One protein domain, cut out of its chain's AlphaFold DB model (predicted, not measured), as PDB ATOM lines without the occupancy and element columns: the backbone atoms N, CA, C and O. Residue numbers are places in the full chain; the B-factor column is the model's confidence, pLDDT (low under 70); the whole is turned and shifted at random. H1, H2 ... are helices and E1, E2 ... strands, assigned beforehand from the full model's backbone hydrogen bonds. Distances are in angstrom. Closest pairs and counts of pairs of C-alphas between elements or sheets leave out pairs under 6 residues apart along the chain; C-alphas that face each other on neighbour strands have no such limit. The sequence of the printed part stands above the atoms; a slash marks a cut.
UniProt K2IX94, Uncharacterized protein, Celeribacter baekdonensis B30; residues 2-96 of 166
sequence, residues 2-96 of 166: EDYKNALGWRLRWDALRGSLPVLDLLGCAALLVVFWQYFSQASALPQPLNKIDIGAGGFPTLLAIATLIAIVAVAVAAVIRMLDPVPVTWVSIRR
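This is residues 2 to 96 of the 166 residues of an uncharacterized protein of Celeribacter baekdonensis B30 (UniProt K2IX94). A small antiparallel sheet of three strands, E1, E2 and E3, sits at one end of a long helical hairpin, H2 and H3, with its strands running across the hairpin's length, roughly as the short arm of an L. The loop joining the two long helices lies at the far end, where residues 50 to 55 stick out, and the short helix H1 lies by the sheet. The printed part has 95 residues, with three named helices and three named strands in the order H1, E1, E2, H2, H3, E3; the sheet's order is E1, E2, E3, and the class is mostly helix. The whole is only just extended, close to loose, with a radius of gyration of the C-alphas of 18.9 A and spans of 62 by 31 by 15 A.

In the sheet, E2, residues 16 to 20, is the inner strand. E1, residues 11 to 13, is an edge strand and forms a hairpin with E2, antiparallel at 165 degrees; N 16 and O 13 are within hydrogen-bond range at 2.9 A. The other edge strand, E3, residues 91 to 94, is antiparallel to E2 at 149 degrees, with N 94 and O 17 at 3.0 A and N 92 and O 19 at 3.1 A. H2, residues 21 to 44, only grazes the sheet with its residues 21 to 24; the closest C-alphas of H2 and E3 are those of Leu 21 and Trp 91, 5.7 A apart. H3, residues 59 to 84, touches H2 at a shallow tilt of 20 degrees, opposite ways, a helical hairpin; their closest C-alphas are those of Pro 22 and Ala 79, 4.8 A apart. H3 is not on the sheet. H1, residues 2 to 8, only grazes the sheet with its residues 7 to 8, and is only just apart from H2, at 8.1 A. Every O i to N i+4 pair is within hydrogen-bond range in H2 and H3; in H1 0 of 3 are, beside 2 of 4 O i to N i+3 pairs.

E2 measures 13.2 A from first to last C-alpha, E3 10.0 A and E1 6.4 A. H2 is 33.0 A long and begins at C-alpha 21 (-18.797, 77.187, 14.387). H3, the longest helix, is 38.1 A long and ends at C-alpha 84 (-18.249, 64.475, 17.455). H1, 11.9 A long, begins at C-alpha 2 (-31.273, 66.438, 25.913).

The C-alphas of Glu 2 and Asn 51, the two farthest apart, are 63.2 A from each other. The printed part has no cut. The link from H2 to H3, residues 45 to 58, is long. The mean pLDDT of the printed part is 81.8; residues 2 to 18 and residue 86 are under 70.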
ATOM      1  N   GLU A   2     -30.292  65.725  26.760       42.59
ATOM      2  CA  GLU A   2     -31.273  66.438  25.913       42.59
ATOM      3  C   GLU A   2     -30.911  67.894  25.571       42.59
ATOM      4  O   GLU A   2     -31.232  68.349  24.476       42.59
ATOM      5  N   ASP A   3     -30.149  68.598  26.413       50.47
ATOM      6  CA  ASP A   3     -29.795  70.008  26.158       50.47
ATOM      7  C   ASP A   3     -28.803  70.231  25.005       50.47
ATOM      8  O   ASP A   3     -28.760  71.314  24.420       50.47
ATOM      9  N   TYR A   4     -28.032  69.214  24.610       45.31
ATOM     10  CA  TYR A   4     -27.022  69.371  23.555       45.31
ATOM     11  C   TYR A   4     -27.659  69.494  22.156       45.31
ATOM     12  O   TYR A   4     -27.142  70.199  21.292       45.31
ATOM     13  N   LYS A   5     -28.833  68.879  21.936       44.19
ATOM     14  CA  LYS A   5     -29.576  68.985  20.663       44.19
ATOM     15  C   LYS A   5     -30.208  70.366  20.460       44.19
ATOM     16  O   LYS A   5     -30.339  70.807  19.322       44.19
ATOM     17  N   ASN A   6     -30.503  71.088  21.544       49.03
ATOM     18  CA  ASN A   6     -30.985  72.472  21.487       49.03
ATOM     19  C   ASN A   6     -29.859  73.497  21.229       49.03
ATOM     20  O   ASN A   6     -30.141  74.655  20.911       49.03
ATOM     21  N   ALA A   7     -28.587  73.086  21.306       52.78
ATOM     22  CA  ALA A   7     -27.423  73.953  21.111       52.78
ATOM     23  C   ALA A   7     -27.011  74.148  19.635       52.78
ATOM     24  O   ALA A   7     -26.117  74.938  19.349       52.78
ATOM     25  N   LEU A   8     -27.665  73.478  18.680       54.84
ATOM     26  CA  LEU A   8     -27.422  73.644  17.236       54.84
ATOM     27  C   LEU A   8     -28.331  74.703  16.577       54.84
ATOM     28  O   LEU A   8     -28.282  74.903  15.364       54.84
ATOM     29  N   GLY A   9     -29.164  75.389  17.365       56.81
ATOM     30  CA  GLY A   9     -30.137  76.365  16.876       56.81
ATOM     31  C   GLY A   9     -29.526  77.697  16.423       56.81
ATOM     32  O   GLY A   9     -28.540  78.182  16.975       56.81
ATOM     33  N   TRP A  10     -30.160  78.325  15.433       50.66
ATOM     34  CA  TRP A  10     -29.837  79.680  14.981       50.66
ATOM     35  C   TRP A  10     -30.658  80.700  15.773       50.66
ATOM     36  O   TRP A  10     -31.859  80.520  15.972       50.66
ATOM     37  N   ARG A  11     -30.036  81.803  16.209       56.31
ATOM     38  CA  ARG A  11     -30.765  82.961  16.755       56.31
ATOM     39  C   ARG A  11     -30.496  84.181  15.887       56.31
ATOM     40  O   ARG A  11     -29.381  84.701  15.873       56.31
ATOM     41  N   LEU A  12     -31.529  84.630  15.178       46.06
ATOM     42  CA  LEU A  12     -31.489  85.825  14.344       46.06
ATOM     43  C   LEU A  12     -31.702  87.060  15.232       46.06
ATOM     44  O   LEU A  12     -32.793  87.280  15.756       46.06
ATOM     45  N   ARG A  13     -30.664  87.875  15.418       56.06
ATOM     46  CA  ARG A  13     -30.817  89.280  15.819       56.06
ATOM     47  C   ARG A  13     -30.237  90.126  14.696       56.06
ATOM     48  O   ARG A  13     -29.174  89.791  14.185       56.06
ATOM     49  N   TRP A  14     -30.915  91.209  14.327       53.12
ATOM     50  CA  TRP A  14     -30.515  92.086  13.217       53.12
ATOM     51  C   TRP A  14     -29.069  92.609  13.329       53.12
ATOM     52  O   TRP A  14     -28.427  92.861  12.312       53.12
ATOM     53  N   ASP A  15     -28.520  92.652  14.545       55.09
ATOM     54  CA  ASP A  15     -27.157  93.118  14.830       55.09
ATOM     55  C   ASP A  15     -26.110  91.989  14.904       55.09
ATOM     56  O   ASP A  15     -24.905  92.244  14.935       55.09
ATOM     57  N   ALA A  16     -26.547  90.729  15.004       58.41
ATOM     58  CA  ALA A  16     -25.662  89.585  15.184       58.41
ATOM     59  C   ALA A  16     -26.307  88.274  14.720       58.41
ATOM     60  O   ALA A  16     -27.249  87.775  15.341       58.41
ATOM     61  N   LEU A  17     -25.719  87.659  13.690       61.97
ATOM     62  CA  LEU A  17     -25.978  86.260  13.350       61.97
ATOM     63  C   LEU A  17     -25.127  85.370  14.252       61.97
ATOM     64  O   LEU A  17     -23.900  85.510  14.267       61.97
ATOM     65  N   ARG A  18     -25.777  84.478  15.008       66.31
ATOM     66  CA  ARG A  18     -25.108  83.476  15.844       66.31
ATOM     67  C   ARG A  18     -25.376  82.074  15.328       66.31
ATOM     68  O   ARG A  18     -26.533  81.709  15.127       66.31
ATOM     69  N   GLY A  19     -24.308  81.300  15.176       72.75
ATOM     70  CA  GLY A  19     -24.364  79.905  14.761       72.75
ATOM     71  C   GLY A  19     -23.227  79.091  15.369       72.75
ATOM     72  O   GLY A  19     -22.228  79.643  15.842       72.75
ATOM     73  N   SER A  20     -23.412  77.775  15.357       81.69
ATOM     74  CA  SER A  20     -22.391  76.796  15.729       81.69
ATOM     75  C   SER A  20     -21.224  76.864  14.737       81.69
ATOM     76  O   SER A  20     -21.444  76.739  13.531       81.69
ATOM     77  N   LEU A  21     -19.996  77.079  15.231       82.88
ATOM     78  CA  LEU A  21     -18.797  77.187  14.387       82.88
ATOM     79  C   LEU A  21     -18.614  75.956  13.480       82.88
ATOM     80  O   LEU A  21     -18.492  76.156  12.276       82.88
ATOM     81  N   PRO A  22     -18.676  74.703  13.978       84.62
ATOM     82  CA  PRO A  22     -18.541  73.532  13.111       84.62
ATOM     83  C   PRO A  22     -19.593  73.459  11.996       84.62
ATOM     84  O   PRO A  22     -19.276  73.067  10.879       84.62
ATOM     85  N   VAL A  23     -20.836  73.870  12.269       86.50
ATOM     86  CA  VAL A  23     -21.902  73.883  11.251       86.50
ATOM     87  C   VAL A  23     -21.620  74.943  10.190       86.50
ATOM     88  O   VAL A  23     -21.765  74.674   9.001       86.50
ATOM     89  N   LEU A  24     -21.201  76.140  10.605       88.12
ATOM     90  CA  LEU A  24     -20.827  77.207   9.680       88.12
ATOM     91  C   LEU A  24     -19.597  76.831   8.848       88.12
ATOM     92  O   LEU A  24     -19.597  77.085   7.646       88.12
ATOM     93  N   ASP A  25     -18.604  76.177   9.452       89.94
ATOM     94  CA  ASP A  25     -17.427  75.662   8.751       89.94
ATOM     95  C   ASP A  25     -17.838  74.635   7.690       89.94
ATOM     96  O   ASP A  25     -17.378  74.725   6.556       89.94
ATOM     97  N   LEU A  26     -18.744  73.702   8.005       93.19
ATOM     98  CA  LEU A  26     -19.234  72.713   7.038       93.19
ATOM     99  C   LEU A  26     -20.043  73.345   5.903       93.19
ATOM    100  O   LEU A  26     -19.833  72.993   4.744       93.19
ATOM    101  N   LEU A  27     -20.934  74.291   6.208       93.06
ATOM    102  CA  LEU A  27     -21.691  75.024   5.188       93.06
ATOM    103  C   LEU A  27     -20.758  75.838   4.282       93.06
ATOM    104  O   LEU A  27     -20.908  75.820   3.061       93.06
ATOM    105  N   GLY A  28     -19.769  76.511   4.875       92.50
ATOM    106  CA  GLY A  28     -18.737  77.246   4.151       92.50
ATOM    107  C   GLY A  28     -17.892  76.326   3.273       92.50
ATOM    108  O   GLY A  28     -17.709  76.614   2.094       92.50
ATOM    109  N   CYS A  29     -17.446  75.186   3.805       95.88
ATOM    110  CA  CYS A  29     -16.702  74.180   3.050       95.88
ATOM    111  C   CYS A  29     -17.528  73.623   1.891       95.88
ATOM    112  O   CYS A  29     -16.998  73.502   0.794       95.88
ATOM    113  N   ALA A  30     -18.816  73.331   2.089       96.12
ATOM    114  CA  ALA A  30     -19.692  72.849   1.024       96.12
ATOM    115  C   ALA A  30     -19.827  73.879  -0.110       96.12
ATOM    116  O   ALA A  30     -19.667  73.532  -1.280       96.12
ATOM    117  N   ALA A  31     -20.055  75.152   0.227       95.19
ATOM    118  CA  ALA A  31     -20.128  76.229  -0.760       95.19
ATOM    119  C   ALA A  31     -18.797  76.413  -1.508       95.19
ATOM    120  O   ALA A  31     -18.775  76.472  -2.738       95.19
ATOM    121  N   LEU A  32     -17.677  76.452  -0.778       95.50
ATOM    122  CA  LEU A  32     -16.343  76.585  -1.364       95.50
ATOM    123  C   LEU A  32     -15.979  75.387  -2.239       95.50
ATOM    124  O   LEU A  32     -15.381  75.580  -3.289       95.50
ATOM    125  N   LEU A  33     -16.368  74.171  -1.854       96.69
ATOM    126  CA  LEU A  33     -16.113  72.965  -2.635       96.69
ATOM    127  C   LEU A  33     -16.809  73.042  -3.993       96.69
ATOM    128  O   LEU A  33     -16.174  72.757  -5.000       96.69
ATOM    129  N   VAL A  34     -18.063  73.502  -4.049       96.44
ATOM    130  CA  VAL A  34     -18.775  73.711  -5.323       96.44
ATOM    131  C   VAL A  34     -18.046  74.732  -6.200       96.44
ATOM    132  O   VAL A  34     -17.790  74.462  -7.374       96.44
ATOM    133  N   VAL A  35     -17.675  75.883  -5.634       94.38
ATOM    134  CA  VAL A  35     -16.995  76.958  -6.376       94.38
ATOM    135  C   VAL A  35     -15.626  76.501  -6.883       94.38
ATOM    136  O   VAL A  35     -15.323  76.656  -8.064       94.38
ATOM    137  N   PHE A  36     -14.802  75.900  -6.025       96.00
ATOM    138  CA  PHE A  36     -13.462  75.450  -6.400       96.00
ATOM    139  C   PHE A  36     -13.477  74.219  -7.301       96.00
ATOM    140  O   PHE A  36     -12.574  74.062  -8.119       96.00
ATOM    141  N   TRP A  37     -14.512  73.383  -7.221       96.75
ATOM    142  CA  TRP A  37     -14.717  72.307  -8.184       96.75
ATOM    143  C   TRP A  37     -15.020  72.858  -9.579       96.75
ATOM    144  O   TRP A  37     -14.411  72.431 -10.558       96.75
ATOM    145  N   GLN A  38     -15.901  73.858  -9.680       95.88
ATOM    146  CA  GLN A  38     -16.146  74.550 -10.947       95.88
ATOM    147  C   GLN A  38     -14.879  75.238 -11.462       95.88
ATOM    148  O   GLN A  38     -14.534  75.077 -12.632       95.88
ATOM    149  N   TYR A  39     -14.146  75.931 -10.590       94.12
ATOM    150  CA  TYR A  39     -12.874  76.566 -10.932       94.12
ATOM    151  C   TYR A  39     -11.848  75.551 -11.460       94.12
ATOM    152  O   TYR A  39     -11.263  75.768 -12.518       94.12
ATOM    153  N   PHE A  40     -11.698  74.399 -10.798       96.19
ATOM    154  CA  PHE A  40     -10.855  73.295 -11.265       96.19
ATOM    155  C   PHE A  40     -11.310  72.756 -12.629       96.19
ATOM    156  O   PHE A  40     -10.484  72.532 -13.513       96.19
ATOM    157  N   SER A  41     -12.620  72.578 -12.832       95.50
ATOM    158  CA  SER A  41     -13.163  72.090 -14.108       95.50
ATOM    159  C   SER A  41     -12.878  73.047 -15.270       95.50
ATOM    160  O   SER A  41     -12.515  72.605 -16.354       95.50
ATOM    161  N   GLN A  42     -12.961  74.358 -15.036       94.12
ATOM    162  CA  GLN A  42     -12.648  75.369 -16.046       94.12
ATOM    163  C   GLN A  42     -11.141  75.452 -16.296       94.12
ATOM    164  O   GLN A  42     -10.710  75.474 -17.445       94.12
ATOM    165  N   ALA A  43     -10.333  75.432 -15.234       92.50
ATOM    166  CA  ALA A  43      -8.878  75.456 -15.329       92.50
ATOM    167  C   ALA A  43      -8.317  74.250 -16.101       92.50
ATOM    168  O   ALA A  43      -7.428  74.408 -16.933       92.50
ATOM    169  N   SER A  44      -8.863  73.056 -15.854       90.38
ATOM    170  CA  SER A  44      -8.450  71.816 -16.526       90.38
ATOM    171  C   SER A  44      -8.938  71.707 -17.975       90.38
ATOM    172  O   SER A  44      -8.363  70.943 -18.747       90.38
ATOM    173  N   ALA A  45      -9.952  72.487 -18.359       92.44
ATOM    174  CA  ALA A  45     -10.427  72.588 -19.737       92.44
ATOM    175  C   ALA A  45      -9.601  73.564 -20.598       92.44
ATOM    176  O   ALA A  45      -9.802  73.622 -21.812       92.44
ATOM    177  N   LEU A  46      -8.687  74.338 -19.999       89.81
ATOM    178  CA  LEU A  46      -7.826  75.253 -20.745       89.81
ATOM    179  C   LEU A  46      -6.812  74.492 -21.618       89.81
ATOM    180  O   LEU A  46      -6.399  73.381 -21.268       89.81
ATOM    181  N   PRO A  47      -6.368  75.087 -22.743       86.00
ATOM    182  CA  PRO A  47      -5.403  74.457 -23.634       86.00
ATOM    183  C   PRO A  47      -4.123  74.044 -22.907       86.00
ATOM    184  O   PRO A  47      -3.562  74.802 -22.108       86.00
ATOM    185  N   GLN A  48      -3.641  72.842 -23.221       83.62
ATOM    186  CA  GLN A  48      -2.354  72.382 -22.719       83.62
ATOM    187  C   GLN A  48      -1.204  73.180 -23.347       83.62
ATOM    188  O   GLN A  48      -1.312  73.622 -24.495       83.62
ATOM    189  N   PRO A  49      -0.100  73.376 -22.607       84.50
ATOM    190  CA  PRO A  49       1.079  74.033 -23.148       84.50
ATOM    191  C   PRO A  49       1.628  73.249 -24.344       84.50
ATOM    192  O   PRO A  49       1.674  72.019 -24.337       84.50
ATOM    193  N   LEU A  50       2.076  73.974 -25.371       82.06
ATOM    194  CA  LEU A  50       2.695  73.376 -26.559       82.06
ATOM    195  C   LEU A  50       4.053  72.735 -26.235       82.06
ATOM    196  O   LEU A  50       4.472  71.790 -26.901       82.06
ATOM    197  N   ASN A  51       4.730  73.236 -25.199       84.75
ATOM    198  CA  ASN A  51       5.996  72.718 -24.705       84.75
ATOM    199  C   ASN A  51       5.806  72.039 -23.342       84.75
ATOM    200  O   ASN A  51       5.122  72.556 -22.465       84.75
ATOM    201  N   LYS A  52       6.457  70.893 -23.131       76.81
ATOM    202  CA  LYS A  52       6.309  70.089 -21.903       76.81
ATOM    203  C   LYS A  52       6.915  70.736 -20.652       76.81
ATOM    204  O   LYS A  52       6.614  70.293 -19.551       76.81
ATOM    205  N   ILE A  53       7.796  71.721 -20.824       80.44
ATOM    206  CA  ILE A  53       8.454  72.442 -19.723       80.44
ATOM    207  C   ILE A  53       7.620  73.661 -19.286       80.44
ATOM    208  O   ILE A  53       7.779  74.142 -18.165       80.44
ATOM    209  N   ASP A  54       6.695  74.129 -20.128       77.69
ATOM    210  CA  ASP A  54       5.907  75.321 -19.835       77.69
ATOM    211  C   ASP A  54       4.729  75.001 -18.914       77.69
ATOM    212  O   ASP A  54       3.987  74.035 -19.097       77.69
ATOM    213  N   ILE A  55       4.509  75.875 -17.936       75.44
ATOM    214  CA  ILE A  55       3.304  75.882 -17.110       75.44
ATOM    215  C   ILE A  55       2.236  76.589 -17.951       75.44
ATOM    216  O   ILE A  55       2.119  77.809 -17.910       75.44
ATOM    217  N   GLY A  56       1.525  75.845 -18.805       80.50
ATOM    218  CA  GLY A  56       0.515  76.410 -19.713       80.50
ATOM    219  C   GLY A  56      -0.598  77.186 -18.998       80.50
ATOM    220  O   GLY A  56      -0.666  77.209 -17.770       80.50
ATOM    221  N   ALA A  57      -1.522  77.776 -19.762       82.56
ATOM    222  CA  ALA A  57      -2.566  78.667 -19.235       82.56
ATOM    223  C   ALA A  57      -3.395  78.058 -18.084       82.56
ATOM    224  O   ALA A  57      -3.795  78.768 -17.163       82.56
ATOM    225  N   GLY A  58      -3.618  76.738 -18.102       86.00
ATOM    226  CA  GLY A  58      -4.313  76.021 -17.030       86.00
ATOM    227  C   GLY A  58      -3.437  75.580 -15.853       86.00
ATOM    228  O   GLY A  58      -3.980  75.223 -14.812       86.00
ATOM    229  N   GLY A  59      -2.106  75.605 -15.964       86.75
ATOM    230  CA  GLY A  59      -1.198  75.005 -14.982       86.75
ATOM    231  C   GLY A  59      -1.302  75.640 -13.595       86.75
ATOM    232  O   GLY A  59      -1.616  74.957 -12.618       86.75
ATOM    233  N   PHE A  60      -1.098  76.958 -13.510       88.31
ATOM    234  CA  PHE A  60      -1.198  77.681 -12.239       88.31
ATOM    235  C   PHE A  60      -2.622  77.659 -11.643       88.31
ATOM    236  O   PHE A  60      -2.754  77.282 -10.475       88.31
ATOM    237  N   PRO A  61      -3.696  77.956 -12.407       91.38
ATOM    238  CA  PRO A  61      -5.070  77.831 -11.913       91.38
ATOM    239  C   PRO A  61      -5.402  76.436 -11.372       91.38
ATOM    240  O   PRO A  61      -5.999  76.309 -10.305       91.38
ATOM    241  N   THR A  62      -4.969  75.379 -12.064       92.31
ATOM    242  CA  THR A  62      -5.215  73.991 -11.645       92.31
ATOM    243  C   THR A  62      -4.499  73.672 -10.336       92.31
ATOM    244  O   THR A  62      -5.100  73.089  -9.435       92.31
ATOM    245  N   LEU A  63      -3.236  74.088 -10.192       92.38
ATOM    246  CA  LEU A  63      -2.467  73.888  -8.963       92.38
ATOM    247  C   LEU A  63      -3.126  74.598  -7.776       92.38
ATOM    248  O   LEU A  63      -3.313  73.990  -6.720       92.38
ATOM    249  N   LEU A  64      -3.533  75.857  -7.966       94.06
ATOM    250  CA  LEU A  64      -4.247  76.629  -6.952       94.06
ATOM    251  C   LEU A  64      -5.568  75.952  -6.564       94.06
ATOM    252  O   LEU A  64      -5.896  75.865  -5.379       94.06
ATOM    253  N   ALA A  65      -6.308  75.440  -7.546       95.19
ATOM    254  CA  ALA A  65      -7.567  74.755  -7.312       95.19
ATOM    255  C   ALA A  65      -7.371  73.473  -6.490       95.19
ATOM    256  O   ALA A  65      -8.050  73.289  -5.483       95.19
ATOM    257  N   ILE A  66      -6.405  72.625  -6.861       96.44
ATOM    258  CA  ILE A  66      -6.094  71.377  -6.148       96.44
ATOM    259  C   ILE A  66      -5.660  71.665  -4.711       96.44
ATOM    260  O   ILE A  66      -6.212  71.084  -3.777       96.44
ATOM    261  N   ALA A  67      -4.699  72.574  -4.520       97.00
ATOM    262  CA  ALA A  67      -4.205  72.928  -3.192       97.00
ATOM    263  C   ALA A  67      -5.346  73.418  -2.286       97.00
ATOM    264  O   ALA A  67      -5.452  73.017  -1.126       97.00
ATOM    265  N   THR A  68      -6.246  74.233  -2.843       96.38
ATOM    266  CA  THR A  68      -7.394  74.760  -2.103       96.38
ATOM    267  C   THR A  68      -8.435  73.682  -1.806       96.38
ATOM    268  O   THR A  68      -8.935  73.620  -0.686       96.38
ATOM    269  N   LEU A  69      -8.730  72.786  -2.754       97.44
ATOM    270  CA  LEU A  69      -9.634  71.650  -2.540       97.44
ATOM    271  C   LEU A  69      -9.136  70.740  -1.409       97.44
ATOM    272  O   LEU A  69      -9.925  70.351  -0.549       97.44
ATOM    273  N   ILE A  70      -7.829  70.461  -1.352       97.69
ATOM    274  CA  ILE A  70      -7.216  69.700  -0.253       97.69
ATOM    275  C   ILE A  70      -7.425  70.418   1.088       97.69
ATOM    276  O   ILE A  70      -7.848  69.795   2.064       97.69
ATOM    277  N   ALA A  71      -7.179  71.731   1.139       97.44
ATOM    278  CA  ALA A  71      -7.386  72.523   2.349       97.44
ATOM    279  C   ALA A  71      -8.859  72.523   2.802       97.44
ATOM    280  O   ALA A  71      -9.129  72.354   3.990       97.44
ATOM    281  N   ILE A  72      -9.812  72.643   1.870       97.31
ATOM    282  CA  ILE A  72     -11.253  72.573   2.162       97.31
ATOM    283  C   ILE A  72     -11.607  71.222   2.792       97.31
ATOM    284  O   ILE A  72     -12.294  71.186   3.812       97.31
ATOM    285  N   VAL A  73     -11.111  70.116   2.230       96.88
ATOM    286  CA  VAL A  73     -11.338  68.774   2.791       96.88
ATOM    287  C   VAL A  73     -10.766  68.672   4.206       96.88
ATOM    288  O   VAL A  73     -11.454  68.188   5.104       96.88
ATOM    289  N   ALA A  74      -9.551  69.172   4.441       96.75
ATOM    290  CA  ALA A  74      -8.938  69.161   5.768       96.75
ATOM    291  C   ALA A  74      -9.770  69.945   6.804       96.75
ATOM    292  O   ALA A  74     -10.005  69.452   7.911       96.75
ATOM    293  N   VAL A  75     -10.274  71.129   6.440       95.44
ATOM    294  CA  VAL A  75     -11.143  71.941   7.312       95.44
ATOM    295  C   VAL A  75     -12.484  71.250   7.561       95.44
ATOM    296  O   VAL A  75     -12.950  71.225   8.702       95.44
ATOM    297  N   ALA A  76     -13.082  70.636   6.537       94.75
ATOM    298  CA  ALA A  76     -14.328  69.889   6.676       94.75
ATOM    299  C   ALA A  76     -14.165  68.704   7.641       94.75
ATOM    300  O   ALA A  76     -14.972  68.545   8.556       94.75
ATOM    301  N   VAL A  77     -13.085  67.924   7.509       94.81
ATOM    302  CA  VAL A  77     -12.762  66.829   8.439       94.81
ATOM    303  C   VAL A  77     -12.579  67.361   9.863       94.81
ATOM    304  O   VAL A  77     -13.181  66.829  10.794       94.81
ATOM    305  N   ALA A  78     -11.833  68.453  10.047       91.62
ATOM    306  CA  ALA A  78     -11.662  69.077  11.359       91.62
ATOM    307  C   ALA A  78     -12.990  69.589  11.954       91.62
ATOM    308  O   ALA A  78     -13.187  69.558  13.169       91.62
ATOM    309  N   ALA A  79     -13.918  70.077  11.127       89.69
ATOM    310  CA  ALA A  79     -15.260  70.464  11.560       89.69
ATOM    311  C   ALA A  79     -16.102  69.251  11.988       89.69
ATOM    312  O   ALA A  79     -16.716  69.304  13.051       89.69
ATOM    313  N   VAL A  80     -16.064  68.145  11.235       91.44
ATOM    314  CA  VAL A  80     -16.734  66.889  11.619       91.44
ATOM    315  C   VAL A  80     -16.194  66.367  12.949       91.44
ATOM    316  O   VAL A  80     -16.983  66.066  13.839       91.44
ATOM    317  N   ILE A  81     -14.870  66.327  13.130       90.75
ATOM    318  CA  ILE A  81     -14.249  65.890  14.392       90.75
ATOM    319  C   ILE A  81     -14.749  66.750  15.563       90.75
ATOM    320  O   ILE A  81     -15.196  66.207  16.568       90.75
ATOM    321  N   ARG A  82     -14.776  68.083  15.409       85.62
ATOM    322  CA  ARG A  82     -15.292  69.012  16.436       85.62
ATOM    323  C   ARG A  82     -16.785  68.845  16.739       85.62
ATOM    324  O   ARG A  82     -17.209  69.239  17.815       85.62
ATOM    325  N   MET A  83     -17.587  68.310  15.816       83.25
ATOM    326  CA  MET A  83     -18.998  67.990  16.087       83.25
ATOM    327  C   MET A  83     -19.176  66.696  16.882       83.25
ATOM    328  O   MET A  83     -20.198  66.533  17.546       83.25
ATOM    329  N   LEU A  84     -18.225  65.766  16.766       86.62
ATOM    330  CA  LEU A  84     -18.249  64.475  17.455       86.62
ATOM    331  C   LEU A  84     -17.606  64.544  18.846       86.62
ATOM    332  O   LEU A  84     -17.919  63.723  19.706       86.62
ATOM    333  N   ASP A  85     -16.717  65.512  19.065       84.00
ATOM    334  CA  ASP A  85     -16.043  65.746  20.340       84.00
ATOM    335  C   ASP A  85     -17.028  66.340  21.378       84.00
ATOM    336  O   ASP A  85     -17.692  67.335  21.082       84.00
ATOM    337  N   PRO A  86     -17.154  65.790  22.605       67.56
ATOM    338  CA  PRO A  86     -18.074  66.293  23.640       67.56
ATOM    339  C   PRO A  86     -17.734  67.684  24.216       67.56
ATOM    340  O   PRO A  86     -18.353  68.124  25.190       67.56
ATOM    341  N   VAL A  87     -16.764  68.396  23.643       71.88
ATOM    342  CA  VAL A  87     -16.332  69.739  24.055       71.88
ATOM    343  C   VAL A  87     -17.448  70.771  23.789       71.88
ATOM    344  O   VAL A  87     -18.194  70.643  22.819       71.88
ATOM    345  N   PRO A  88     -17.621  71.810  24.632       70.75
ATOM    346  CA  PRO A  88     -18.614  72.857  24.396       70.75
ATOM    347  C   PRO A  88     -18.440  73.544  23.032       70.75
ATOM    348  O   PRO A  88     -17.366  74.040  22.688       70.75
ATOM    349  N   VAL A  89     -19.539  73.612  22.276       70.19
ATOM    350  CA  VAL A  89     -19.599  74.206  20.933       70.19
ATOM    351  C   VAL A  89     -19.192  75.679  20.981       70.19
ATOM    352  O   VAL A  89     -19.779  76.487  21.708       70.19
ATOM    353  N   THR A  90     -18.206  76.051  20.163       76.94
ATOM    354  CA  THR A  90     -17.817  77.452  19.979       76.94
ATOM    355  C   THR A  90     -18.866  78.183  19.143       76.94
ATOM    356  O   THR A  90     -19.237  77.740  18.054       76.94
ATOM    357  N   TRP A  91     -19.332  79.325  19.641       75.94
ATOM    358  CA  TRP A  91     -20.317  80.163  18.959       75.94
ATOM    359  C   TRP A  91     -19.638  81.290  18.188       75.94
ATOM    360  O   TRP A  91     -18.851  82.049  18.753       75.94
ATOM    361  N   VAL A  92     -19.997  81.450  16.914       77.12
ATOM    362  CA  VAL A  92     -19.562  82.594  16.098       77.12
ATOM    363  C   VAL A  92     -20.634  83.669  16.132       77.12
ATOM    364  O   VAL A  92     -21.823  83.365  16.086       77.12
ATOM    365  N   SER A  93     -20.217  84.935  16.191       78.00
ATOM    366  CA  SER A  93     -21.104  86.092  16.078       78.00
ATOM    367  C   SER A  93     -20.644  86.992  14.935       78.00
ATOM    368  O   SER A  93     -19.646  87.699  15.068       78.00
ATOM    369  N   ILE A  94     -21.404  87.039  13.841       76.12
ATOM    370  CA  ILE A  94     -21.150  87.974  12.735       76.12
ATOM    371  C   ILE A  94     -21.798  89.313  13.090       76.12
ATOM    372  O   ILE A  94     -23.017  89.442  13.038       76.12
ATOM    373  N   ARG A  95     -20.987  90.307  13.471       77.12
ATOM    374  CA  ARG A  95     -21.467  91.619  13.958       77.12
ATOM    375  C   ARG A  95     -21.842  92.618  12.855       77.12
ATOM    376  O   ARG A  95     -22.420  93.655  13.151       77.12
ATOM    377  N   ARG A  96     -21.434  92.378  11.604       82.62
ATOM    378  CA  ARG A  96     -21.610  93.326  10.483       82.62
ATOM    379  C   ARG A  96     -21.964  92.613   9.168       82.62
ATOM    380  O   ARG A  96     -21.222  92.745   8.195       82.62
TER     381      ARG A  96